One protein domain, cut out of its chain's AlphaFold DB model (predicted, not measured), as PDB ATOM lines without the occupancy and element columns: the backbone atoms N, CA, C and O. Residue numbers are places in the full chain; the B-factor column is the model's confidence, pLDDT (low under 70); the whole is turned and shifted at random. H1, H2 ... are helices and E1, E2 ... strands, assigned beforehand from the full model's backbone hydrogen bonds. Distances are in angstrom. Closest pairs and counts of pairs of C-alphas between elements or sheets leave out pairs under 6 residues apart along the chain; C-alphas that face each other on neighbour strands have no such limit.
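Overview. This is residues 60 to 247 of the 408 residues of an uncharacterized protein of Alteromonadaceae bacterium M269 (UniProt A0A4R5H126). Look for two lobes: in the larger, H2 and H3 pack on a twisted sheet of three strands, H2 mainly by E3 and H3 mainly by E5 and E4; in the smaller, the hairpin E6 E7 and the short helices H5 and H6 pack round H4. The short pair E1 E2 packs on H2, with E1 also beside E3, H1 is set off from the other helices, and residues 164 to 170 stick out at the end far from the smaller lobe. The printed part has 188 residues, with six named helices and seven named strands in the order E1 H1 H2 E2 E3 E4 E5 H3 H4 H5 E6 E7 H6; the class is mixed, helices and strands, and the largest sheet runs E3 E4 E5, antiparallel. The whole is elongated, 63 by 40 by 28 A, and only just loose, close to compact, with a radius of gyration of the C-alphas of 19.7 A.

Arrangement. Begin with E3, residues 121 to 130, E4, 134 to 143, and E5, 148 to 157, a meander, each strand the antiparallel neighbour of the one before. Find N 124 and O 140 at 2.8 A, and N 139 and O 152 at 2.8 A. The sheet has two layers with H2, residues 82 to 103, and H3, 175 to 190, helices on one face. H2 and H3 touch at Leu 100 and Ala 182, C-alphas 5.0 A apart, at a steep tilt of 53 degrees, the same way; H3 does so with residues 175 to 182 alone. E1, residues 60 to 62, H1, 72 to 77, H2 and E2, 109 to 112, make a strand-helix-strand unit, two parallel neighbour strands with helices between, its crossover right-handed; N 61 and O 110 are 2.9 A apart. The closest C-alphas of E1 and E3 are those of Ala 60 and Tyr 122, 4.9 A. H4, residues 194 to 212, only grazes the sheet. H4 touches H5, residues 214 to 217, at Gln 210 and Phe 217, C-alphas 5.0 A apart. It only just touches H6, residues 240 to 247, with 3 pairs of C-alphas within 8 A, the closest Ala 209 and Ile 245 at 6.2 A, about perpendicular at 78 degrees. E6, residues 221 to 223, and E7, 229 to 231, form a hairpin, N 222 and O 230 2.9 A apart; the closest C-alphas of H4 and E7 are Ile 203 and Leu 231, 6.3 A. Every O i to N i+4 pair is within hydrogen-bond range in H1 and H3, against 17 of 18 in H2, 14 of 15 in H4 and 3 of 4 in H6; H5 is too short for such a pair.

Along the chain. Find C-alpha 60 at (202.842, 246.258, 221.199), where E1 begins. H2 starts at C-alpha 82, (221.851, 236.293, 232.518), and spans 31.6 A; E4 spans 29.7 A, H4 28.0 A, E5 27.7 A, E3 25.6 A and H3 23.1 A. H6 ends at C-alpha 247, (194.170, 264.083, 222.650).

Size, cuts and confidence. The two C-alphas farthest apart are those of Arg 164 and Pro 240, 63.5 A. The printed part has no cut, and the one long link, residues 158 to 174, joins E5 to H3. The mean pLDDT of the printed part is 93.2, and residue 78 is under 70.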
ATOM      1  N   ALA A  60     201.875 246.101 220.128       97.00
ATOM      2  CA  ALA A  60     202.842 246.258 221.199       97.00
ATOM      3  C   ALA A  60     203.680 244.982 221.334       97.00
ATOM      4  O   ALA A  60     203.151 243.870 221.411       97.00
ATOM      5  N   ILE A  61     204.995 245.148 221.414       97.75
ATOM      6  CA  ILE A  61     205.942 244.065 221.676       97.75
ATOM      7  C   ILE A  61     206.609 244.369 223.010       97.75
ATOM      8  O   ILE A  61     207.600 245.099 223.033       97.75
ATOM      9  N   PRO A  62     206.067 243.886 224.140       95.56
ATOM     10  CA  PRO A  62     206.784 243.973 225.401       95.56
ATOM     11  C   PRO A  62     208.198 243.409 225.261       95.56
ATOM     12  O   PRO A  62     208.420 242.478 224.475       95.56
ATOM     13  N   VAL A  63     209.145 243.968 226.017       94.62
ATOM     14  CA  VAL A  63     210.492 243.388 226.122       94.62
ATOM     15  C   VAL A  63     210.354 241.895 226.428       94.62
ATOM     16  O   VAL A  63     209.551 241.503 227.282       94.62
ATOM     17  N   PHE A  64     211.058 241.055 225.670       96.25
ATOM     18  CA  PHE A  64     210.904 239.610 225.792       96.25
ATOM     19  C   PHE A  64     211.271 239.137 227.202       96.25
ATOM     20  O   PHE A  64     212.154 239.678 227.860       96.25
ATOM     21  N   ASP A  65     210.612 238.078 227.665       95.50
ATOM     22  CA  ASP A  65     211.050 237.366 228.860       95.50
ATOM     23  C   ASP A  65     212.421 236.721 228.552       95.50
ATOM     24  O   ASP A  65     212.502 235.871 227.652       95.50
ATOM     25  N   PRO A  66     213.497 237.085 229.280       95.12
ATOM     26  CA  PRO A  66     214.847 236.581 229.021       95.12
ATOM     27  C   PRO A  66     214.979 235.072 229.299       95.12
ATOM     28  O   PRO A  66     215.982 234.450 228.940       95.12
ATOM     29  N   GLY A  67     213.978 234.459 229.939       92.94
ATOM     30  CA  GLY A  67     213.940 233.030 230.226       92.94
ATOM     31  C   GLY A  67     214.946 232.600 231.288       92.94
ATOM     32  O   GLY A  67     215.332 231.434 231.319       92.94
ATOM     33  N   ILE A  68     215.378 233.529 232.144       91.06
ATOM     34  CA  ILE A  68     216.323 233.257 233.229       91.06
ATOM     35  C   ILE A  68     215.565 232.531 234.353       91.06
ATOM     36  O   ILE A  68     214.607 233.089 234.891       91.06
ATOM     37  N   PRO A  69     215.938 231.289 234.709       86.50
ATOM     38  CA  PRO A  69     215.305 230.584 235.815       86.50
ATOM     39  C   PRO A  69     215.698 231.219 237.156       86.50
ATOM     40  O   PRO A  69     216.845 231.612 237.347       86.50
ATOM     41  N   GLU A  70     214.766 231.251 238.112       84.75
ATOM     42  CA  GLU A  70     215.054 231.655 239.503       84.75
ATOM     43  C   GLU A  70     215.971 230.649 240.227       84.75
ATOM     44  O   GLU A  70     216.652 230.977 241.194       84.75
ATOM     45  N   ASP A  71     215.977 229.405 239.749       84.88
ATOM     46  CA  ASP A  71     216.745 228.289 240.287       84.88
ATOM     47  C   ASP A  71     218.206 228.349 239.805       84.88
ATOM     48  O   ASP A  71     218.494 228.104 238.627       84.88
ATOM     49  N   LEU A  72     219.122 228.664 240.727       79.81
ATOM     50  CA  LEU A  72     220.560 228.781 240.456       79.81
ATOM     51  C   LEU A  72     221.161 227.481 239.905       79.81
ATOM     52  O   LEU A  72     222.023 227.542 239.028       79.81
ATOM     53  N   ASP A  73     220.666 226.317 240.340       76.06
ATOM     54  CA  ASP A  73     221.166 225.025 239.865       76.06
ATOM     55  C   ASP A  73     220.826 224.828 238.381       76.06
ATOM     56  O   ASP A  73     221.625 224.286 237.612       76.06
ATOM     57  N   LYS A  74     219.649 225.300 237.942       75.00
ATOM     58  CA  LYS A  74     219.268 225.289 236.519       75.00
ATOM     59  C   LYS A  74     220.083 226.285 235.712       75.00
ATOM     60  O   LYS A  74     220.530 225.943 234.621       75.00
ATOM     61  N   LEU A  75     220.305 227.482 236.248       77.38
ATOM     62  CA  LEU A  75     221.107 228.519 235.599       77.38
ATOM     63  C   LEU A  75     222.530 228.018 235.309       77.38
ATOM     64  O   LEU A  75     223.016 228.156 234.186       77.38
ATOM     65  N   GLU A  76     223.172 227.375 236.288       71.06
ATOM     66  CA  GLU A  76     224.505 226.792 236.129       71.06
ATOM     67  C   GLU A  76     224.498 225.593 235.166       71.06
ATOM     68  O   GLU A  76     225.287 225.548 234.213       71.06
ATOM     69  N   LYS A  77     223.572 224.648 235.364       70.44
ATOM     70  CA  LYS A  77     223.464 223.429 234.551       70.44
ATOM     71  C   LYS A  77     223.245 223.721 233.067       70.44
ATOM     72  O   LYS A  77     223.890 223.093 232.218       70.44
ATOM     73  N   ASP A  78     222.355 224.660 232.773       69.19
ATOM     74  CA  ASP A  78     222.009 225.057 231.409       69.19
ATOM     75  C   ASP A  78     222.966 226.140 230.881       69.19
ATOM     76  O   ASP A  78     222.921 226.486 229.703       69.19
ATOM     77  N   SER A  79     223.892 226.616 231.729       74.94
ATOM     78  CA  SER A  79     224.910 227.619 231.402       74.94
ATOM     79  C   SER A  79     224.322 228.890 230.802       74.94
ATOM     80  O   SER A  79     224.860 229.471 229.862       74.94
ATOM     81  N   ILE A  80     223.204 229.323 231.381       82.81
ATOM     82  CA  ILE A  80     222.525 230.553 230.999       82.81
ATOM     83  C   ILE A  80     223.360 231.723 231.506       82.81
ATOM     84  O   ILE A  80     223.642 231.815 232.699       82.81
ATOM     85  N   TRP A  81     223.744 232.616 230.598       87.12
ATOM     86  CA  TRP A  81     224.399 233.878 230.920       87.12
ATOM     87  C   TRP A  81     223.328 234.972 231.061       87.12
ATOM     88  O   TRP A  81     222.739 235.375 230.056       87.12
ATOM     89  N   PRO A  82     223.005 235.423 232.289       90.31
ATOM     90  CA  PRO A  82     221.851 236.293 232.518       90.31
ATOM     91  C   PRO A  82     221.939 237.641 231.804       90.31
ATOM     92  O   PRO A  82     220.936 238.109 231.276       90.31
ATOM     93  N   GLN A  83     223.126 238.246 231.773       90.19
ATOM     94  CA  GLN A  83     223.364 239.537 231.135       90.19
ATOM     95  C   GLN A  83     223.119 239.443 229.630       90.19
ATOM     96  O   GLN A  83     222.331 240.216 229.090       90.19
ATOM     97  N   LEU A  84     223.678 238.413 228.984       90.69
ATOM     98  CA  LEU A  84     223.393 238.112 227.584       90.69
ATOM     99  C   LEU A  84     221.895 237.922 227.344       90.69
ATOM    100  O   LEU A  84     221.351 238.562 226.455       90.69
ATOM    101  N   ARG A  85     221.200 237.119 228.161       93.06
ATOM    102  CA  ARG A  85     219.750 236.908 227.996       93.06
ATOM    103  C   ARG A  85     218.935 238.200 228.120       93.06
ATOM    104  O   ARG A  85     217.928 238.337 227.433       93.06
ATOM    105  N   ARG A  86     219.335 239.141 228.984       93.38
ATOM    106  CA  ARG A  86     218.672 240.454 229.116       93.38
ATOM    107  C   ARG A  86     218.971 241.380 227.937       93.38
ATOM    108  O   ARG A  86     218.063 242.058 227.456       93.38
ATOM    109  N   ALA A  87     220.201 241.361 227.428       92.25
ATOM    110  CA  ALA A  87     220.562 242.075 226.206       92.25
ATOM    111  C   ALA A  87     219.789 241.520 224.993       92.25
ATOM    112  O   ALA A  87     219.159 242.273 224.251       92.25
ATOM    113  N   GLU A  88     219.744 240.191 224.852       95.25
ATOM    114  CA  GLU A  88     218.969 239.485 223.829       95.25
ATOM    115  C   GLU A  88     217.476 239.764 223.939       95.25
ATOM    116  O   GLU A  88     216.824 239.923 222.919       95.25
ATOM    117  N   ALA A  89     216.917 239.871 225.146       95.75
ATOM    118  CA  ALA A  89     215.504 240.189 225.319       95.75
ATOM    119  C   ALA A  89     215.121 241.526 224.666       95.75
ATOM    120  O   ALA A  89     214.136 241.592 223.932       95.75
ATOM    121  N   ASN A  90     215.924 242.571 224.879       93.94
ATOM    122  CA  ASN A  90     215.713 243.877 224.252       93.94
ATOM    123  C   ASN A  90     215.956 243.825 222.739       93.94
ATOM    124  O   ASN A  90     215.127 244.285 221.951       93.94
ATOM    125  N   ARG A  91     217.069 243.207 222.332       94.56
ATOM    126  CA  ARG A  91     217.457 243.059 220.927       94.56
ATOM    127  C   ARG A  91     216.414 242.285 220.117       94.56
ATOM    128  O   ARG A  91     215.973 242.742 219.071       94.56
ATOM    129  N   PHE A  92     215.957 241.141 220.619       97.25
ATOM    130  CA  PHE A  92     214.982 240.277 219.950       97.25
ATOM    131  C   PHE A  92     213.601 240.933 219.872       97.25
ATOM    132  O   PHE A  92     212.904 240.765 218.867       97.25
ATOM    133  N   SER A  93     213.211 241.729 220.875       97.00
ATOM    134  CA  SER A  93     212.015 242.572 220.783       97.00
ATOM    135  C   SER A  93     212.122 243.588 219.644       97.00
ATOM    136  O   SER A  93     211.167 243.731 218.877       97.00
ATOM    137  N   LEU A  94     213.277 244.246 219.484       96.44
ATOM    138  CA  LEU A  94     213.511 245.188 218.386       96.44
ATOM    139  C   LEU A  94     213.522 244.489 217.020       96.44
ATOM    140  O   LEU A  94     212.808 244.916 216.117       96.44
ATOM    141  N   MET A  95     214.231 243.370 216.879       97.38
ATOM    142  CA  MET A  95     214.243 242.601 215.628       97.38
ATOM    143  C   MET A  95     212.844 242.101 215.246       97.38
ATOM    144  O   MET A  95     212.462 242.129 214.076       97.38
ATOM    145  N   THR A  96     212.032 241.702 216.232       98.56
ATOM    146  CA  THR A  96     210.627 241.329 216.001       98.56
ATOM    147  C   THR A  96     209.796 242.534 215.554       98.56
ATOM    148  O   THR A  96     208.982 242.399 214.638       98.56
ATOM    149  N   LYS A  97     210.008 243.718 216.153       97.94
ATOM    150  CA  LYS A  97     209.387 244.977 215.703       97.94
ATOM    151  C   LYS A  97     209.726 245.238 214.242       97.94
ATOM    152  O   LYS A  97     208.813 245.419 213.442       97.94
ATOM    153  N   GLU A  98     211.004 245.221 213.884       97.38
ATOM    154  CA  GLU A  98     211.455 245.503 212.522       97.38
ATOM    155  C   GLU A  98     210.894 244.501 211.510       97.38
ATOM    156  O   GLU A  98     210.401 244.898 210.453       97.38
ATOM    157  N   ALA A  99     210.904 243.206 211.841       97.88
ATOM    158  CA  ALA A  99     210.336 242.168 210.989       97.88
ATOM    159  C   ALA A  99     208.831 242.384 210.755       97.88
ATOM    160  O   ALA A  99     208.367 242.314 209.617       97.88
ATOM    161  N   LEU A 100     208.071 242.725 211.801       98.12
ATOM    162  CA  LEU A 100     206.647 243.045 211.685       98.12
ATOM    163  C   LEU A 100     206.400 244.341 210.902       98.12
ATOM    164  O   LEU A 100     205.493 244.374 210.071       98.12
ATOM    165  N   GLN A 101     207.208 245.386 211.096       96.88
ATOM    166  CA  GLN A 101     207.104 246.636 210.333       96.88
ATOM    167  C   GLN A 101     207.350 246.414 208.838       96.88
ATOM    168  O   GLN A 101     206.584 246.912 208.012       96.88
ATOM    169  N   LYS A 102     208.357 245.603 208.483       96.50
ATOM    170  CA  LYS A 102     208.673 245.240 207.089       96.50
ATOM    171  C   LYS A 102     207.494 244.585 206.362       96.50
ATOM    172  O   LYS A 102     207.417 244.678 205.138       96.50
ATOM    173  N   THR A 103     206.556 243.963 207.084       95.88
ATOM    174  CA  THR A 103     205.355 243.376 206.468       95.88
ATOM    175  C   THR A 103     204.385 244.422 205.911       95.88
ATOM    176  O   THR A 103     203.661 244.125 204.963       95.88
ATOM    177  N   GLY A 104     204.356 245.634 206.479       94.81
ATOM    178  CA  GLY A 104     203.495 246.734 206.032       94.81
ATOM    179  C   GLY A 104     201.988 246.529 206.245       94.81
ATOM    180  O   GLY A 104     201.197 247.216 205.604       94.81
ATOM    181  N   VAL A 105     201.570 245.583 207.099       95.69
ATOM    182  CA  VAL A 105     200.141 245.248 207.301       95.69
ATOM    183  C   VAL A 105     199.577 245.595 208.682       95.69
ATOM    184  O   VAL A 105     198.418 245.287 208.972       95.69
ATOM    185  N   PHE A 106     200.384 246.218 209.534       96.69
ATOM    186  CA  PHE A 106     199.998 246.701 210.861       96.69
ATOM    187  C   PHE A 106     199.948 248.231 210.873       96.69
ATOM    188  O   PHE A 106     200.451 248.866 209.948       96.69
ATOM    189  N   GLY A 107     199.299 248.809 211.887       94.19
ATOM    190  CA  GLY A 107     199.201 250.259 212.055       94.19
ATOM    191  C   GLY A 107     200.527 250.813 212.559       94.19
ATOM    192  O   GLY A 107     201.414 251.138 211.773       94.19
ATOM    193  N   SER A 108     200.683 250.864 213.879       94.12
ATOM    194  CA  SER A 108     201.992 251.021 214.520       94.12
ATOM    195  C   SER A 108     202.524 249.682 215.038       94.12
ATOM    196  O   SER A 108     201.768 248.768 215.368       94.12
ATOM    197  N   VAL A 109     203.850 249.554 215.102       97.06
ATOM    198  CA  VAL A 109     204.528 248.428 215.754       97.06
ATOM    199  C   VAL A 109     205.626 249.013 216.625       97.06
ATOM    200  O   VAL A 109     206.554 249.639 216.104       97.06
ATOM    201  N   SER A 110     205.517 248.797 217.931       95.75
ATOM    202  CA  SER A 110     206.376 249.455 218.913       95.75
ATOM    203  C   SER A 110     206.850 248.463 219.965       95.75
ATOM    204  O   SER A 110     206.068 247.645 220.462       95.75
ATOM    205  N   VAL A 111     208.129 248.557 220.342       95.88
ATOM    206  CA  VAL A 111     208.616 247.897 221.553       95.88
ATOM    207  C   VAL A 111     207.988 248.617 222.739       95.88
ATOM    208  O   VAL A 111     208.060 249.844 222.845       95.88
ATOM    209  N   ALA A 112     207.310 247.855 223.589       92.12
ATOM    210  CA  ALA A 112     206.590 248.373 224.731       92.12
ATOM    211  C   ALA A 112     207.452 248.221 225.991       92.12
ATOM    212  O   ALA A 112     207.842 247.098 226.324       92.12
ATOM    213  N   PRO A 113     207.689 249.307 226.745       83.50
ATOM    214  CA  PRO A 113     208.455 249.242 227.988       83.50
ATOM    215  C   PRO A 113     207.705 248.511 229.105       83.50
ATOM    216  O   PRO A 113     208.259 248.231 230.158       83.50
ATOM    217  N   SER A 114     206.416 248.236 228.912       79.31
ATOM    218  CA  SER A 114     205.577 247.546 229.878       79.31
ATOM    219  C   SER A 114     204.360 246.934 229.178       79.31
ATOM    220  O   SER A 114     203.836 247.524 228.228       79.31
ATOM    221  N   PRO A 115     203.827 245.802 229.672       72.12
ATOM    222  CA  PRO A 115     202.564 245.241 229.193       72.12
ATOM    223  C   PRO A 115     201.340 246.135 229.482       72.12
ATOM    224  O   PRO A 115     200.240 245.820 229.040       72.12
ATOM    225  N   GLN A 116     201.504 247.247 230.210       77.19
ATOM    226  CA  GLN A 116     200.451 248.240 230.467       77.19
ATOM    227  C   GLN A 116     200.215 249.197 229.288       77.19
ATOM    228  O   GLN A 116     199.257 249.972 229.312       77.19
ATOM    229  N   VAL A 117     201.078 249.181 228.265       87.88
ATOM    230  CA  VAL A 117     200.827 249.905 227.012       87.88
ATOM    231  C   VAL A 117     199.500 249.448 226.425       87.88
ATOM    232  O   VAL A 117     199.251 248.251 226.312       87.88
ATOM    233  N   THR A 118     198.625 250.389 226.070       91.44
ATOM    234  CA  THR A 118     197.347 250.049 225.434       91.44
ATOM    235  C   THR A 118     197.568 249.886 223.937       91.44
ATOM    236  O   THR A 118     197.931 250.842 223.260       91.44
ATOM    237  N   SER A 119     197.359 248.678 223.426       94.81
ATOM    238  CA  SER A 119     197.487 248.349 222.005       94.81
ATOM    239  C   SER A 119     196.477 247.272 221.636       94.81
ATOM    240  O   SER A 119     196.039 246.528 222.512       94.81
ATOM    241  N   GLU A 120     196.082 247.172 220.366       97.06
ATOM    242  CA  GLU A 120     195.100 246.168 219.948       97.06
ATOM    243  C   GLU A 120     195.661 244.741 219.988       97.06
ATOM    244  O   GLU A 120     194.909 243.800 220.269       97.06
ATOM    245  N   LEU A 121     196.966 244.580 219.734       97.31
ATOM    246  CA  LEU A 121     197.675 243.304 219.773       97.31
ATOM    247  C   LEU A 121     198.954 243.376 220.599       97.31
ATOM    248  O   LEU A 121     199.695 244.353 220.556       97.31
ATOM    249  N   TYR A 122     199.243 242.270 221.274       97.94
ATOM    250  CA  TYR A 122     200.456 242.045 222.042       97.94
ATOM    251  C   TYR A 122     201.183 240.819 221.499       97.94
ATOM    252  O   TYR A 122     200.595 239.736 221.418       97.94
ATOM    253  N   VAL A 123     202.460 240.980 221.154       98.25
ATOM    254  CA  VAL A 123     203.359 239.880 220.772       98.25
ATOM    255  C   VAL A 123     204.307 239.633 221.938       98.25
ATOM    256  O   VAL A 123     205.261 240.374 222.152       98.25
ATOM    257  N   LEU A 124     204.001 238.609 222.732       97.88
ATOM    258  CA  LEU A 124     204.736 238.256 223.940       97.88
ATOM    259  C   LEU A 124     205.796 237.211 223.596       97.88
ATOM    260  O   LEU A 124     205.452 236.082 223.236       97.88
ATOM    261  N   GLY A 125     207.071 237.573 223.709       97.69
ATOM    262  CA  GLY A 125     208.183 236.655 223.482       97.69
ATOM    263  C   GLY A 125     208.815 236.152 224.772       97.69
ATOM    264  O   GLY A 125     208.885 236.870 225.768       97.69
ATOM    265  N   LYS A 126     209.287 234.905 224.745       97.81
ATOM    266  CA  LYS A 126     210.129 234.308 225.784       97.81
ATOM    267  C   LYS A 126     211.283 233.556 225.141       97.81
ATOM    268  O   LYS A 126     211.046 232.648 224.337       97.81
ATOM    269  N   ILE A 127     212.509 233.881 225.539       96.50
ATOM    270  CA  ILE A 127     213.711 233.180 225.086       96.50
ATOM    271  C   ILE A 127     213.792 231.838 225.817       96.50
ATOM    272  O   ILE A 127     213.926 231.779 227.040       96.50
ATOM    273  N   ILE A 128     213.697 230.741 225.075       93.25
ATOM    274  CA  ILE A 128     213.819 229.385 225.620       93.25
ATOM    275  C   ILE A 128     215.285 228.965 225.571       93.25
ATOM    276  O   ILE A 128     215.885 228.665 226.604       93.25
ATOM    277  N   GLU A 129     215.892 229.051 224.392       89.69
ATOM    278  CA  GLU A 129     217.298 228.747 224.144       89.69
ATOM    279  C   GLU A 129     217.914 229.876 223.319       89.69
ATOM    280  O   GLU A 129     217.277 230.402 222.413       89.69
ATOM    281  N   SER A 130     219.142 230.258 223.647       91.19
ATOM    282  CA  SER A 130     219.966 231.107 222.793       91.19
ATOM    283  C   SER A 130     221.420 230.782 223.080       91.19
ATOM    284  O   SER A 130     221.850 230.798 224.239       91.19
ATOM    285  N   ASN A 131     222.148 230.403 222.042       87.06
ATOM    286  CA  ASN A 131     223.601 230.332 222.059       87.06
ATOM    287  C   ASN A 131     224.132 230.982 220.776       87.06
ATOM    288  O   ASN A 131     223.679 232.074 220.457       87.06
ATOM    289  N   SER A 132     225.053 230.366 220.046       89.50
ATOM    290  CA  SER A 132     225.566 230.907 218.772       89.50
ATOM    291  C   SER A 132     225.266 229.990 217.587       89.50
ATOM    292  O   SER A 132     225.481 230.362 216.439       89.50
ATOM    293  N   GLU A 133     224.773 228.778 217.863       90.81
ATOM    294  CA  GLU A 133     224.316 227.797 216.879       90.81
ATOM    295  C   GLU A 133     222.792 227.655 216.899       90.81
ATOM    296  O   GLU A 133     222.185 227.585 215.840       90.81
ATOM    297  N   ASP A 134     222.172 227.569 218.075       92.38
ATOM    298  CA  ASP A 134     220.751 227.280 218.256       92.38
ATOM    299  C   ASP A 134     220.051 228.435 218.998       92.38
ATOM    300  O   ASP A 134     220.505 228.864 220.062       92.38
ATOM    301  N   VAL A 135     218.908 228.875 218.468       95.38
ATOM    302  CA  VAL A 135     217.988 229.812 219.131       95.38
ATOM    303  C   VAL A 135     216.561 229.275 219.097       95.38
ATOM    304  O   VAL A 135     216.093 228.749 218.082       95.38
ATOM    305  N   GLU A 136     215.863 229.392 220.223       97.25
ATOM    306  CA  GLU A 136     214.475 228.981 220.400       97.25
ATOM    307  C   GLU A 136     213.685 230.058 221.146       97.25
ATOM    308  O   GLU A 136     214.002 230.407 222.287       97.25
ATOM    309  N   ILE A 137     212.617 230.553 220.517       98.38
ATOM    310  CA  ILE A 137     211.780 231.635 221.045       98.38
ATOM    311  C   ILE A 137     210.323 231.176 221.055       98.38
ATOM    312  O   ILE A 137     209.771 230.763 220.036       98.38
ATOM    313  N   SER A 138     209.675 231.255 222.215       98.62
ATOM    314  CA  SER A 138     208.228 231.068 222.337       98.62
ATOM    315  C   SER A 138     207.533 232.404 222.117       98.62
ATOM    316  O   SER A 138     207.730 233.317 222.914       98.62
ATOM    317  N   ILE A 139     206.655 232.484 221.121       98.62
ATOM    318  CA  ILE A 139     205.810 233.651 220.864       98.62
ATOM    319  C   ILE A 139     204.360 233.327 221.203       98.62
ATOM    320  O   ILE A 139     203.811 232.308 220.786       98.62
ATOM    321  N   GLU A 140     203.726 234.221 221.947       98.50
ATOM    322  CA  GLU A 140     202.302 234.198 222.239       98.50
ATOM    323  C   GLU A 140     201.663 235.508 221.778       98.50
ATOM    324  O   GLU A 140     202.102 236.589 222.159       98.50
ATOM    325  N   VAL A 141     200.616 235.411 220.957       98.50
ATOM    326  CA  VAL A 141     199.885 236.581 220.455       98.50
ATOM    327  C   VAL A 141     198.552 236.685 221.172       98.50
ATOM    328  O   VAL A 141     197.746 235.746 221.143       98.50
ATOM    329  N   VAL A 142     198.313 237.828 221.805       97.50
ATOM    330  CA  VAL A 142     197.117 238.117 222.605       97.50
ATOM    331  C   VAL A 142     196.527 239.441 222.140       97.50
ATOM    332  O   VAL A 142     197.268 240.371 221.841       97.50
ATOM    333  N   ASP A 143     195.205 239.536 222.055       97.38
ATOM    334  CA  ASP A 143     194.540 240.804 221.748       97.38
ATOM    335  C   ASP A 143     194.127 241.584 223.003       97.38
ATOM    336  O   ASP A 143     194.097 241.059 224.119       97.38
ATOM    337  N   ILE A 144     193.754 242.848 222.810       96.50
ATOM    338  CA  ILE A 144     193.292 243.737 223.883       96.50
ATOM    339  C   ILE A 144     192.020 243.254 224.592       96.50
ATOM    340  O   ILE A 144     191.704 243.744 225.673       96.50
ATOM    341  N   SER A 145     191.290 242.281 224.042       96.31
ATOM    342  CA  SER A 145     190.159 241.648 224.731       96.31
ATOM    343  C   SER A 145     190.604 240.574 225.736       96.31
ATOM    344  O   SER A 145     189.785 240.035 226.479       96.31
ATOM    345  N   GLY A 146     191.903 240.264 225.777       95.06
ATOM    346  CA  GLY A 146     192.499 239.200 226.582       95.06
ATOM    347  C   GLY A 146     192.479 237.835 225.891       95.06
ATOM    348  O   GLY A 146     192.859 236.834 226.499       95.06
ATOM    349  N   ARG A 147     192.031 237.748 224.630       96.38
ATOM    350  CA  ARG A 147     191.942 236.472 223.912       96.38
ATOM    351  C   ARG A 147     193.279 236.140 223.262       96.38
ATOM    352  O   ARG A 147     193.825 236.907 222.473       96.38
ATOM    353  N   ARG A 148     193.769 234.928 223.526       97.31
ATOM    354  CA  ARG A 148     194.932 234.367 222.831       97.31
ATOM    355  C   ARG A 148     194.565 234.019 221.389       97.31
ATOM    356  O   ARG A 148     193.608 233.285 221.143       97.31
ATOM    357  N   TRP A 149     195.348 234.509 220.439       97.69
ATOM    358  CA  TRP A 149     195.235 234.164 219.021       97.69
ATOM    359  C   TRP A 149     196.032 232.915 218.659       97.69
ATOM    360  O   TRP A 149     195.581 232.120 217.834       97.69
ATOM    361  N   GLY A 150     197.200 232.748 219.274       97.00
ATOM    362  CA  GLY A 150     198.098 231.630 219.030       97.00
ATOM    363  C   GLY A 150     199.283 231.644 219.986       97.00
ATOM    364  O   GLY A 150     199.588 232.669 220.595       97.00
ATOM    365  N   LYS A 151     199.915 230.481 220.131       97.81
ATOM    366  CA  LYS A 151     201.212 230.320 220.780       97.81
ATOM    367  C   LYS A 151     202.025 229.328 219.965       97.81
ATOM    368  O   LYS A 151     201.537 228.227 219.713       97.81
ATOM    369  N   GLU A 152     203.223 229.717 219.568       97.56
ATOM    370  CA  GLU A 152     204.116 228.901 218.753       97.56
ATOM    371  C   GLU A 152     205.563 229.077 219.213       97.56
ATOM    372  O   GLU A 152     205.938 230.120 219.750       97.56
ATOM    373  N   THR A 153     206.364 228.028 219.045       98.38
ATOM    374  CA  THR A 153     207.785 228.038 219.380       98.38
ATOM    375  C   THR A 153     208.598 227.943 218.103       98.38
ATOM    376  O   THR A 153     208.525 226.943 217.390       98.38
ATOM    377  N   PHE A 154     209.387 228.979 217.848       98.06
ATOM    378  CA  PHE A 154     210.250 229.102 216.685       98.06
ATOM    379  C   PHE A 154     211.640 228.611 217.049       98.06
ATOM    380  O   PHE A 154     212.124 228.884 218.147       98.06
ATOM    381  N   LYS A 155     212.267 227.869 216.138       97.25
ATOM    382  CA  LYS A 155     213.617 227.329 216.304       97.25
ATOM    383  C   LYS A 155     214.425 227.671 215.071       97.25
ATOM    384  O   LYS A 155     213.975 227.398 213.960       97.25
ATOM    385  N   HIS A 156     215.628 228.179 215.269       96.56
ATOM    386  CA  HIS A 156     216.574 228.403 214.192       96.56
ATOM    387  C   HIS A 156     217.931 227.809 214.558       96.56
ATOM    388  O   HIS A 156     218.353 227.863 215.714       96.56
ATOM    389  N   ARG A 157     218.593 227.212 213.561       95.50
ATOM    390  CA  ARG A 157     219.956 226.700 213.684       95.50
ATOM    391  C   ARG A 157     220.855 227.364 212.653       95.50
ATOM    392  O   ARG A 157     220.680 227.144 211.454       95.50
ATOM    393  N   VAL A 158     221.865 228.068 213.143       94.88
ATOM    394  CA  VAL A 158     222.900 228.712 212.342       94.88
ATOM    395  C   VAL A 158     223.754 227.644 211.671       94.88
ATOM    396  O   VAL A 158     224.199 226.665 212.280       94.88
ATOM    397  N   SER A 159     223.982 227.819 210.372       94.25
ATOM    398  CA  SER A 159     224.854 226.931 209.611       94.25
ATOM    399  C   SER A 159     226.307 227.066 210.083       94.25
ATOM    400  O   SER A 159     226.793 228.188 210.210       94.25
ATOM    401  N   PRO A 160     227.078 225.966 210.207       90.44
ATOM    402  CA  PRO A 160     228.510 226.027 210.523       90.44
ATOM    403  C   PRO A 160     229.352 226.893 209.577       90.44
ATOM    404  O   PRO A 160     230.478 227.258 209.901       90.44
ATOM    405  N   GLY A 161     228.851 227.141 208.364       91.69
ATOM    406  CA  GLY A 161     229.509 227.970 207.361       91.69
ATOM    407  C   GLY A 161     228.955 229.387 207.242       91.69
ATOM    408  O   GLY A 161     229.387 230.063 206.316       91.69
ATOM    409  N   PHE A 162     228.023 229.819 208.104       94.75
ATOM    410  CA  PHE A 162     227.302 231.092 207.962       94.75
ATOM    411  C   PHE A 162     228.254 232.280 207.767       94.75
ATOM    412  O   PHE A 162     228.245 232.876 206.694       94.75
ATOM    413  N   TYR A 163     229.161 232.515 208.720       92.31
ATOM    414  CA  TYR A 163     230.139 233.615 208.690       92.31
ATOM    415  C   TYR A 163     231.269 233.436 207.660       92.31
ATOM    416  O   TYR A 163     232.059 234.337 207.405       92.31
ATOM    417  N   ARG A 164     231.378 232.255 207.037       91.50
ATOM    418  CA  ARG A 164     232.360 231.998 205.966       91.50
ATOM    419  C   ARG A 164     231.790 232.267 204.577       91.50
ATOM    420  O   ARG A 164     232.556 232.327 203.611       91.50
ATOM    421  N   ASP A 165     230.468 232.334 204.455       92.62
ATOM    422  CA  ASP A 165     229.790 232.629 203.204       92.62
ATOM    423  C   ASP A 165     229.638 234.140 203.058       92.62
ATOM    424  O   ASP A 165     228.852 234.766 203.760       92.62
ATOM    425  N   LYS A 166     230.349 234.708 202.080       91.81
ATOM    426  CA  LYS A 166     230.337 236.148 201.783       91.81
ATOM    427  C   LYS A 166     228.954 236.709 201.447       91.81
ATOM    428  O   LYS A 166     228.781 237.918 201.371       91.81
ATOM    429  N   ARG A 167     227.977 235.846 201.151       92.25
ATOM    430  CA  ARG A 167     226.585 236.262 200.939       92.25
ATOM    431  C   ARG A 167     225.895 236.713 202.220       92.25
ATOM    432  O   ARG A 167     224.898 237.409 202.114       92.25
ATOM    433  N   ASN A 168     226.424 236.317 203.373       92.25
ATOM    434  CA  ASN A 168     225.902 236.675 204.686       92.25
ATOM    435  C   ASN A 168     226.718 237.806 205.336       92.25
ATOM    436  O   ASN A 168     226.558 238.058 206.525       92.25
ATOM    437  N   ASP A 169     227.627 238.459 204.598       87.62
ATOM    438  CA  ASP A 169     228.433 239.559 205.136       87.62
ATOM    439  C   ASP A 169     227.503 240.690 205.616       87.62
ATOM    440  O   ASP A 169     226.809 241.314 204.814       87.62
ATOM    441  N   GLY A 170     227.510 240.961 206.924       84.44
ATOM    442  CA  GLY A 170     226.653 241.969 207.559       84.44
ATOM    443  C   GLY A 170     225.233 241.499 207.892       84.44
ATOM    444  O   GLY A 170     224.462 242.284 208.440       84.44
ATOM    445  N   GLU A 171     224.892 240.243 207.598       90.56
ATOM    446  CA  GLU A 171     223.609 239.648 207.969       90.56
ATOM    447  C   GLU A 171     223.651 239.073 209.387       90.56
ATOM    448  O   GLU A 171     224.646 238.493 209.830       90.56
ATOM    449  N   ASP A 172     222.527 239.174 210.087       93.19
ATOM    450  CA  ASP A 172     222.350 238.547 211.391       93.19
ATOM    451  C   ASP A 172     222.009 237.061 211.226       93.19
ATOM    452  O   ASP A 172     221.026 236.700 210.571       93.19
ATOM    453  N   SER A 173     222.781 236.186 211.872       94.94
ATOM    454  CA  SER A 173     222.570 234.739 211.802       94.94
ATOM    455  C   SER A 173     221.227 234.272 212.375       94.94
ATOM    456  O   SER A 173     220.735 233.211 211.997       94.94
ATOM    457  N   TYR A 174     220.594 235.073 213.236       96.75
ATOM    458  CA  TYR A 174     219.254 234.846 213.773       96.75
ATOM    459  C   TYR A 174     218.152 235.573 213.010       96.75
ATOM    460  O   TYR A 174     216.988 235.254 213.234       96.75
ATOM    461  N   GLY A 175     218.473 236.460 212.062       95.62
ATOM    462  CA  GLY A 175     217.500 237.182 211.228       95.62
ATOM    463  C   GLY A 175     216.299 236.340 210.753       95.62
ATOM    464  O   GLY A 175     215.157 236.757 210.979       95.62
ATOM    465  N   PRO A 176     216.505 235.120 210.209       96.38
ATOM    466  CA  PRO A 176     215.413 234.281 209.714       96.38
ATOM    467  C   PRO A 176     214.324 233.945 210.745       96.38
ATOM    468  O   PRO A 176     213.154 233.853 210.378       96.38
ATOM    469  N   ILE A 177     214.659 233.788 212.037       97.69
ATOM    470  CA  ILE A 177     213.645 233.443 213.051       97.69
ATOM    471  C   ILE A 177     212.620 234.570 213.225       97.69
ATOM    472  O   ILE A 177     211.445 234.304 213.465       97.69
ATOM    473  N   PHE A 178     213.040 235.829 213.075       98.38
ATOM    474  CA  PHE A 178     212.166 236.991 213.239       98.38
ATOM    475  C   PHE A 178     211.246 237.183 212.035       98.38
ATOM    476  O   PHE A 178     210.093 237.583 212.205       98.38
ATOM    477  N   GLU A 179     211.710 236.830 210.835       97.62
ATOM    478  CA  GLU A 179     210.860 236.757 209.643       97.62
ATOM    479  C   GLU A 179     209.775 235.683 209.793       97.62
ATOM    480  O   GLU A 179     208.605 235.947 209.505       97.62
ATOM    481  N   ASP A 180     210.132 234.504 210.311       98.19
ATOM    482  CA  ASP A 180     209.176 233.423 210.581       98.19
ATOM    483  C   ASP A 180     208.143 233.829 211.650       98.19
ATOM    484  O   ASP A 180     206.946 233.545 211.518       98.19
ATOM    485  N   ILE A 181     208.578 234.548 212.692       98.62
ATOM    486  CA  ILE A 181     207.684 235.123 213.707       98.62
ATOM    487  C   ILE A 181     206.714 236.118 213.056       98.62
ATOM    488  O   ILE A 181     205.504 236.034 213.288       98.62
ATOM    489  N   ALA A 182     207.207 237.036 212.221       98.44
ATOM    490  CA  ALA A 182     206.363 238.012 211.537       98.44
ATOM    491  C   ALA A 182     205.330 237.330 210.622       98.44
ATOM    492  O   ALA A 182     204.138 237.650 210.685       98.44
ATOM    493  N   ASP A 183     205.751 236.325 209.850       97.94
ATOM    494  CA  ASP A 183     204.870 235.502 209.018       97.94
ATOM    495  C   ASP A 183     203.759 234.840 209.832       97.94
ATOM    496  O   ASP A 183     202.584 234.867 209.435       97.94
ATOM    497  N   HIS A 184     204.105 234.274 210.988       98.06
ATOM    498  CA  HIS A 184     203.130 233.670 211.882       98.06
ATOM    499  C   HIS A 184     202.097 234.695 212.351       98.06
ATOM    500  O   HIS A 184     200.898 234.449 212.184       98.06
ATOM    501  N   VAL A 185     202.526 235.846 212.880       98.38
ATOM    502  CA  VAL A 185     201.619 236.897 213.375       98.38
ATOM    503  C   VAL A 185     200.704 237.394 212.249       98.38
ATOM    504  O   VAL A 185     199.487 237.487 212.437       98.38
ATOM    505  N   VAL A 186     201.242 237.613 211.044       97.88
ATOM    506  CA  VAL A 186     200.444 237.976 209.861       97.88
ATOM    507  C   VAL A 186     199.445 236.874 209.500       97.88
ATOM    508  O   VAL A 186     198.293 237.161 209.157       97.88
ATOM    509  N   SER A 187     199.830 235.601 209.612       97.00
ATOM    510  CA  SER A 187     198.908 234.482 209.403       97.00
ATOM    511  C   SER A 187     197.739 234.513 210.394       97.00
ATOM    512  O   SER A 187     196.612 234.189 210.007       97.00
ATOM    513  N   LEU A 188     197.977 234.900 211.658       97.56
ATOM    514  CA  LEU A 188     196.929 235.034 212.674       97.56
ATOM    515  C   LEU A 188     195.979 236.179 212.310       97.56
ATOM    516  O   LEU A 188     194.759 235.995 212.352       97.56
ATOM    517  N   LEU A 189     196.536 237.325 211.902       96.81
ATOM    518  CA  LEU A 189     195.789 238.514 211.486       96.81
ATOM    519  C   LEU A 189     194.869 238.220 210.293       96.81
ATOM    520  O   LEU A 189     193.697 238.594 210.313       96.81
ATOM    521  N   LYS A 190     195.360 237.492 209.280       95.19
ATOM    522  CA  LYS A 190     194.588 237.110 208.079       95.19
ATOM    523  C   LYS A 190     193.330 236.292 208.388       95.19
ATOM    524  O   LYS A 190     192.409 236.259 207.577       95.19
ATOM    525  N   ARG A 191     193.269 235.632 209.548       94.94
ATOM    526  CA  ARG A 191     192.101 234.841 209.979       94.94
ATOM    527  C   ARG A 191     191.031 235.673 210.689       94.94
ATOM    528  O   ARG A 191     189.993 235.126 211.057       94.94
ATOM    529  N   LYS A 192     191.269 236.966 210.915       95.56
ATOM    530  CA  LYS A 192     190.332 237.865 211.597       95.56
ATOM    531  C   LYS A 192     189.469 238.605 210.590       95.56
ATOM    532  O   LYS A 192     189.966 239.150 209.609       95.56
ATOM    533  N   ARG A 193     188.166 238.637 210.863       95.44
ATOM    534  CA  ARG A 193     187.197 239.416 210.083       95.44
ATOM    535  C   ARG A 193     187.388 240.907 210.362       95.44
ATOM    536  O   ARG A 193     187.723 241.259 211.488       95.44
ATOM    537  N   GLU A 194     187.070 241.765 209.394       95.19
ATOM    538  CA  GLU A 194     187.136 243.227 209.567       95.19
ATOM    539  C   GLU A 194     186.361 243.699 210.803       95.19
ATOM    540  O   GLU A 194     186.928 244.390 211.637       95.19
ATOM    541  N   ALA A 195     185.137 243.200 211.011       95.50
ATOM    542  CA  ALA A 195     184.339 243.529 212.197       95.50
ATOM    543  C   ALA A 195     185.036 243.173 213.526       95.50
ATOM    544  O   ALA A 195     184.847 243.853 214.524       95.50
ATOM    545  N   GLN A 196     185.859 242.116 213.551       95.62
ATOM    546  CA  GLN A 196     186.630 241.763 214.748       95.62
ATOM    547  C   GLN A 196     187.811 242.712 214.944       95.62
ATOM    548  O   GLN A 196     188.139 243.040 216.074       95.62
ATOM    549  N   LYS A 197     188.460 243.151 213.861       96.75
ATOM    550  CA  LYS A 197     189.543 244.141 213.941       96.75
ATOM    551  C   LYS A 197     189.008 245.496 214.413       96.75
ATOM    552  O   LYS A 197     189.618 246.122 215.270       96.75
ATOM    553  N   GLU A 198     187.853 245.904 213.894       96.56
ATOM    554  CA  GLU A 198     187.145 247.118 214.308       96.56
ATOM    555  C   GLU A 198     186.755 247.066 215.790       96.56
ATOM    556  O   GLU A 198     187.024 247.997 216.544       96.56
ATOM    557  N   GLU A 199     186.203 245.937 216.244       96.25
ATOM    558  CA  GLU A 199     185.876 245.734 217.655       96.25
ATOM    559  C   GLU A 199     187.115 245.850 218.558       96.25
ATOM    560  O   GLU A 199     187.034 246.462 219.620       96.25
ATOM    561  N   LEU A 200     188.280 245.337 218.140       97.44
ATOM    562  CA  LEU A 200     189.521 245.483 218.911       97.44
ATOM    563  C   LEU A 200     189.991 246.938 219.004       97.44
ATOM    564  O   LEU A 200     190.401 247.350 220.088       97.44
ATOM    565  N   LYS A 201     189.883 247.726 217.924       96.38
ATOM    566  CA  LYS A 201     190.168 249.175 217.952       96.38
ATOM    567  C   LYS A 201     189.287 249.880 218.985       96.38
ATOM    568  O   LYS A 201     189.797 250.569 219.867       96.38
ATOM    569  N   HIS A 202     187.984 249.603 218.956       96.38
ATOM    570  CA  HIS A 202     187.039 250.145 219.928       96.38
ATOM    571  C   HIS A 202     187.347 249.709 221.364       96.38
ATOM    572  O   HIS A 202     187.340 250.536 222.273       96.38
ATOM    573  N   ILE A 203     187.656 248.431 221.600       97.00
ATOM    574  CA  ILE A 203     188.033 247.964 222.941       97.00
ATOM    575  C   ILE A 203     189.301 248.682 223.415       97.00
ATOM    576  O   ILE A 203     189.349 249.094 224.571       97.00
ATOM    577  N   ALA A 204     190.304 248.877 222.555       95.81
ATOM    578  CA  ALA A 204     191.502 249.631 222.912       95.81
ATOM    579  C   ALA A 204     191.179 251.091 223.272       95.81
ATOM    580  O   ALA A 204     191.665 251.572 224.293       95.81
ATOM    581  N   ASP A 205     190.312 251.766 222.508       94.44
ATOM    582  CA  ASP A 205     189.856 253.133 222.816       94.44
ATOM    583  C   ASP A 205     189.181 253.220 224.182       94.44
ATOM    584  O   ASP A 205     189.513 254.082 224.998       94.44
ATOM    585  N   ILE A 206     188.255 252.301 224.460       95.88
ATOM    586  CA  ILE A 206     187.520 252.307 225.722       95.88
ATOM    587  C   ILE A 206     188.410 251.900 226.892       95.88
ATOM    588  O   ILE A 206     188.298 252.503 227.954       95.88
ATOM    589  N   ARG A 207     189.319 250.932 226.733       94.69
ATOM    590  CA  ARG A 207     190.262 250.557 227.802       94.69
ATOM    591  C   ARG A 207     191.251 251.677 228.097       94.69
ATOM    592  O   ARG A 207     191.528 251.930 229.270       94.69
ATOM    593  N   PHE A 208     191.722 252.383 227.069       94.44
ATOM    594  CA  PHE A 208     192.512 253.591 227.259       94.44
ATOM    595  C   PHE A 208     191.709 254.607 228.073       94.44
ATOM    596  O   PHE A 208     192.159 255.018 229.138       94.44
ATOM    597  N   ALA A 209     190.484 254.929 227.651       94.12
ATOM    598  CA  ALA A 209     189.634 255.891 228.345       94.12
ATOM    599  C   ALA A 209     189.290 255.483 229.788       94.12
ATOM    600  O   ALA A 209     189.354 256.301 230.707       94.12
ATOM    601  N   GLN A 210     189.017 254.199 230.013       93.06
ATOM    602  CA  GLN A 210     188.766 253.624 231.331       93.06
ATOM    603  C   GLN A 210     189.972 253.767 232.266       93.06
ATOM    604  O   GLN A 210     189.778 253.927 233.466       93.06
ATOM    605  N   SER A 211     191.205 253.752 231.747       91.75
ATOM    606  CA  SER A 211     192.399 253.964 232.578       91.75
ATOM    607  C   SER A 211     192.486 255.381 233.172       91.75
ATOM    608  O   SER A 211     193.120 255.564 234.212       91.75
ATOM    609  N   PHE A 212     191.808 256.360 232.555       91.06
ATOM    610  CA  PHE A 212     191.716 257.746 233.030       91.06
ATOM    611  C   PHE A 212     190.445 258.006 233.837       91.06
ATOM    612  O   PHE A 212     190.516 258.621 234.896       91.06
ATOM    613  N   SER A 213     189.294 257.511 233.368       92.38
ATOM    614  CA  SER A 213     188.010 257.652 234.061       92.38
ATOM    615  C   SER A 213     187.244 256.329 234.106       92.38
ATOM    616  O   SER A 213     186.374 256.061 233.268       92.38
ATOM    617  N   PRO A 214     187.537 255.477 235.100       92.94
ATOM    618  CA  PRO A 214     186.801 254.238 235.297       92.94
ATOM    619  C   PRO A 214     185.291 254.469 235.427       92.94
ATOM    620  O   PRO A 214     184.507 253.678 234.906       92.94
ATOM    621  N   GLU A 215     184.874 255.558 236.073       91.19
ATOM    622  CA  GLU A 215     183.474 255.866 236.372       91.19
ATOM    623  C   GLU A 215     182.662 256.157 235.105       91.19
ATOM    624  O   GLU A 215     181.509 255.739 235.012       91.19
ATOM    625  N   ALA A 216     183.260 256.831 234.116       91.44
ATOM    626  CA  ALA A 216     182.590 257.164 232.859       91.44
ATOM    627  C   ALA A 216     182.581 255.990 231.866       91.44
ATOM    628  O   ALA A 216     181.590 255.781 231.162       91.44
ATOM    629  N   PHE A 217     183.662 255.197 231.822       95.19
ATOM    630  CA  PHE A 217     183.882 254.236 230.734       95.19
ATOM    631  C   PHE A 217     183.651 252.765 231.091       95.19
ATOM    632  O   PHE A 217     183.487 251.946 230.186       95.19
ATOM    633  N   SER A 218     183.548 252.400 232.374       95.00
ATOM    634  CA  SER A 218     183.326 250.992 232.760       95.00
ATOM    635  C   SER A 218     181.984 250.422 232.295       95.00
ATOM    636  O   SER A 218     181.845 249.211 232.211       95.00
ATOM    637  N   GLN A 219     181.002 251.264 231.963       94.88
ATOM    638  CA  GLN A 219     179.718 250.826 231.396       94.88
ATOM    639  C   GLN A 219     179.806 250.389 229.922       94.88
ATOM    640  O   GLN A 219     178.914 249.703 229.424       94.88
ATOM    641  N   HIS A 220     180.859 250.799 229.209       96.56
ATOM    642  CA  HIS A 220     181.013 250.560 227.772       96.56
ATOM    643  C   HIS A 220     181.673 249.217 227.455       96.56
ATOM    644  O   HIS A 220     181.604 248.743 226.322       96.56
ATOM    645  N   ILE A 221     182.252 248.562 228.457       96.12
ATOM    646  CA  ILE A 221     182.839 247.232 228.339       96.12
ATOM    647  C   ILE A 221     182.371 246.345 229.484       96.12
ATOM    648  O   ILE A 221     181.985 246.808 230.551       96.12
ATOM    649  N   THR A 222     182.426 245.041 229.272       95.69
ATOM    650  CA  THR A 222     182.191 244.059 230.325       95.69
ATOM    651  C   THR A 222     183.263 242.989 230.275       95.69
ATOM    652  O   THR A 222     183.823 242.727 229.212       95.69
ATOM    653  N   THR A 223     183.540 242.381 231.423       94.81
ATOM    654  CA  THR A 223     184.506 241.294 231.558       94.81
ATOM    655  C   THR A 223     183.760 240.032 231.958       94.81
ATOM    656  O   THR A 223     183.035 240.023 232.956       94.81
ATOM    657  N   ASP A 224     183.917 238.963 231.181       93.88
ATOM    658  CA  ASP A 224     183.298 237.678 231.484       93.88
ATOM    659  C   ASP A 224     184.032 236.920 232.610       93.88
ATOM    660  O   ASP A 224     185.063 237.345 233.134       93.88
ATOM    661  N   ARG A 225     183.498 235.753 233.000       93.50
ATOM    662  CA  ARG A 225     184.077 234.916 234.070       93.50
ATOM    663  C   ARG A 225     185.482 234.396 233.760       93.50
ATOM    664  O   ARG A 225     186.181 233.986 234.682       93.50
ATOM    665  N   ASN A 226     185.870 234.383 232.489       91.19
ATOM    666  CA  ASN A 226     187.172 233.921 232.029       91.19
ATOM    667  C   ASN A 226     188.166 235.086 231.893       91.19
ATOM    668  O   ASN A 226     189.307 234.862 231.494       91.19
ATOM    669  N   GLY A 227     187.749 236.313 232.225       91.81
ATOM    670  CA  GLY A 227     188.571 237.512 232.122       91.81
ATOM    671  C   GLY A 227     188.577 238.150 230.732       91.81
ATOM    672  O   GLY A 227     189.362 239.072 230.515       91.81
ATOM    673  N   TYR A 228     187.734 237.696 229.796       94.44
ATOM    674  CA  TYR A 228     187.669 238.294 228.462       94.44
ATOM    675  C   TYR A 228     186.794 239.537 228.458       94.44
ATOM    676  O   TYR A 228     185.667 239.524 228.955       94.44
ATOM    677  N   VAL A 229     187.313 240.593 227.847       94.50
ATOM    678  CA  VAL A 229     186.615 241.864 227.681       94.50
ATOM    679  C   VAL A 229     185.771 241.820 226.407       94.50
ATOM    680  O   VAL A 229     186.211 241.322 225.373       94.50
ATOM    681  N   SER A 230     184.560 242.356 226.462       94.56
ATOM    682  CA  SER A 230     183.709 242.572 225.289       94.56
ATOM    683  C   SER A 230     183.090 243.958 225.324       94.56
ATOM    684  O   SER A 230     182.780 244.478 226.400       94.56
ATOM    685  N   LEU A 231     182.886 244.534 224.142       95.56
ATOM    686  CA  LEU A 231     182.247 245.831 223.990       95.56
ATOM    687  C   LEU A 231     180.740 245.714 224.273       95.56
ATOM    688  O   LEU A 231     180.065 244.838 223.738       95.56
ATOM    689  N   VAL A 232     180.215 246.601 225.116       96.31
ATOM    690  CA  VAL A 232     178.778 246.702 225.423       96.31
ATOM    691  C   VAL A 232     178.145 247.817 224.601       96.31
ATOM    692  O   VAL A 232     177.059 247.659 224.048       96.31
ATOM    693  N   SER A 233     178.817 248.963 224.536       95.06
ATOM    694  CA  SER A 233     178.382 250.141 223.792       95.06
ATOM    695  C   SER A 233     179.572 251.057 223.527       95.06
ATOM    696  O   SER A 233     180.621 250.904 224.145       95.06
ATOM    697  N   LEU A 234     179.396 252.025 222.631       94.94
ATOM    698  CA  LEU A 234     180.340 253.122 222.443       94.94
ATOM    699  C   LEU A 234     179.794 254.397 223.106       94.94
ATOM    700  O   LEU A 234     178.576 254.604 223.087       94.94
ATOM    701  N   PRO A 235     180.663 255.256 223.667       93.12
ATOM    702  CA  PRO A 235     180.312 256.628 224.001       93.12
ATOM    703  C   PRO A 235     179.776 257.358 222.766       93.12
ATOM    704  O   PRO A 235     180.138 257.033 221.632       93.12
ATOM    705  N   ALA A 236     178.945 258.378 222.975       92.31
ATOM    706  CA  ALA A 236     178.564 259.268 221.885       92.31
ATOM    707  C   ALA A 236     179.816 259.948 221.300       92.31
ATOM    708  O   ALA A 236     180.742 260.291 222.034       92.31
ATOM    709  N   GLU A 237     179.847 260.194 219.988       84.88
ATOM    710  CA  GLU A 237     181.014 260.813 219.335       84.88
ATOM    711  C   GLU A 237     181.387 262.176 219.940       84.88
ATOM    712  O   GLU A 237     182.566 262.538 219.977       84.88
ATOM    713  N   ASN A 238     180.387 262.912 220.427       88.44
ATOM    714  CA  ASN A 238     180.494 264.212 221.082       88.44
ATOM    715  C   ASN A 238     180.433 264.129 222.618       88.44
ATOM    716  O   ASN A 238     180.178 265.142 223.268       88.44
ATOM    717  N   ASP A 239     180.638 262.944 223.201       91.19
ATOM    718  CA  ASP A 239     180.727 262.795 224.650       91.19
ATOM    719  C   ASP A 239     181.869 263.683 225.201       91.19
ATOM    720  O   ASP A 239     183.005 263.612 224.702       91.19
ATOM    721  N   PRO A 240     181.599 264.556 226.193       89.94
ATOM    722  CA  PRO A 240     182.609 265.474 226.712       89.94
ATOM    723  C   PRO A 240     183.796 264.773 227.379       89.94
ATOM    724  O   PRO A 240     184.919 265.252 227.245       89.94
ATOM    725  N   ALA A 241     183.580 263.661 228.086       89.50
ATOM    726  CA  ALA A 241     184.666 262.920 228.726       89.50
ATOM    727  C   ALA A 241     185.533 262.231 227.666       89.50
ATOM    728  O   ALA A 241     186.761 262.298 227.714       89.50
ATOM    729  N   TYR A 242     184.901 261.648 226.646       90.56
ATOM    730  CA  TYR A 242     185.620 260.992 225.556       90.56
ATOM    731  C   TYR A 242     186.426 261.989 224.711       90.56
ATOM    732  O   TYR A 242     187.552 261.707 224.300       90.56
ATOM    733  N   SER A 243     185.895 263.196 224.509       89.94
ATOM    734  CA  SER A 243     186.573 264.259 223.760       89.94
ATOM    735  C   SER A 243     187.856 264.758 224.427       89.94
ATOM    736  O   SER A 243     188.796 265.079 223.706       89.94
ATOM    737  N   ARG A 244     187.928 264.756 225.764       90.19
ATOM    738  CA  ARG A 244     189.138 265.117 226.530       90.19
ATOM    739  C   ARG A 244     190.218 264.037 226.478       90.19
ATOM    740  O   ARG A 244     191.403 264.332 226.473       90.19
ATOM    741  N   ILE A 245     189.821 262.768 226.386       91.25
ATOM    742  CA  ILE A 245     190.753 261.629 226.409       91.25
ATOM    743  C   ILE A 245     191.442 261.413 225.059       91.25
ATOM    744  O   ILE A 245     192.599 260.994 225.020       91.25
ATOM    745  N   ARG A 246     190.757 261.687 223.942       89.38
ATOM    746  CA  ARG A 246     191.306 261.462 222.592       89.38
ATOM    747  C   ARG A 246     192.665 262.152 222.366       89.38
ATOM    748  O   ARG A 246     193.586 261.459 221.932       89.38
ATOM    749  N   PRO A 247     192.855 263.444 222.704       90.69
ATOM    750  CA  PRO A 247     194.170 264.083 222.650       90.69
ATOM    751  C   PRO A 247     195.227 263.380 223.510       90.69
ATOM    752  O   PRO A 247     196.358 263.209 223.060       90.69
TER     753      PRO A 247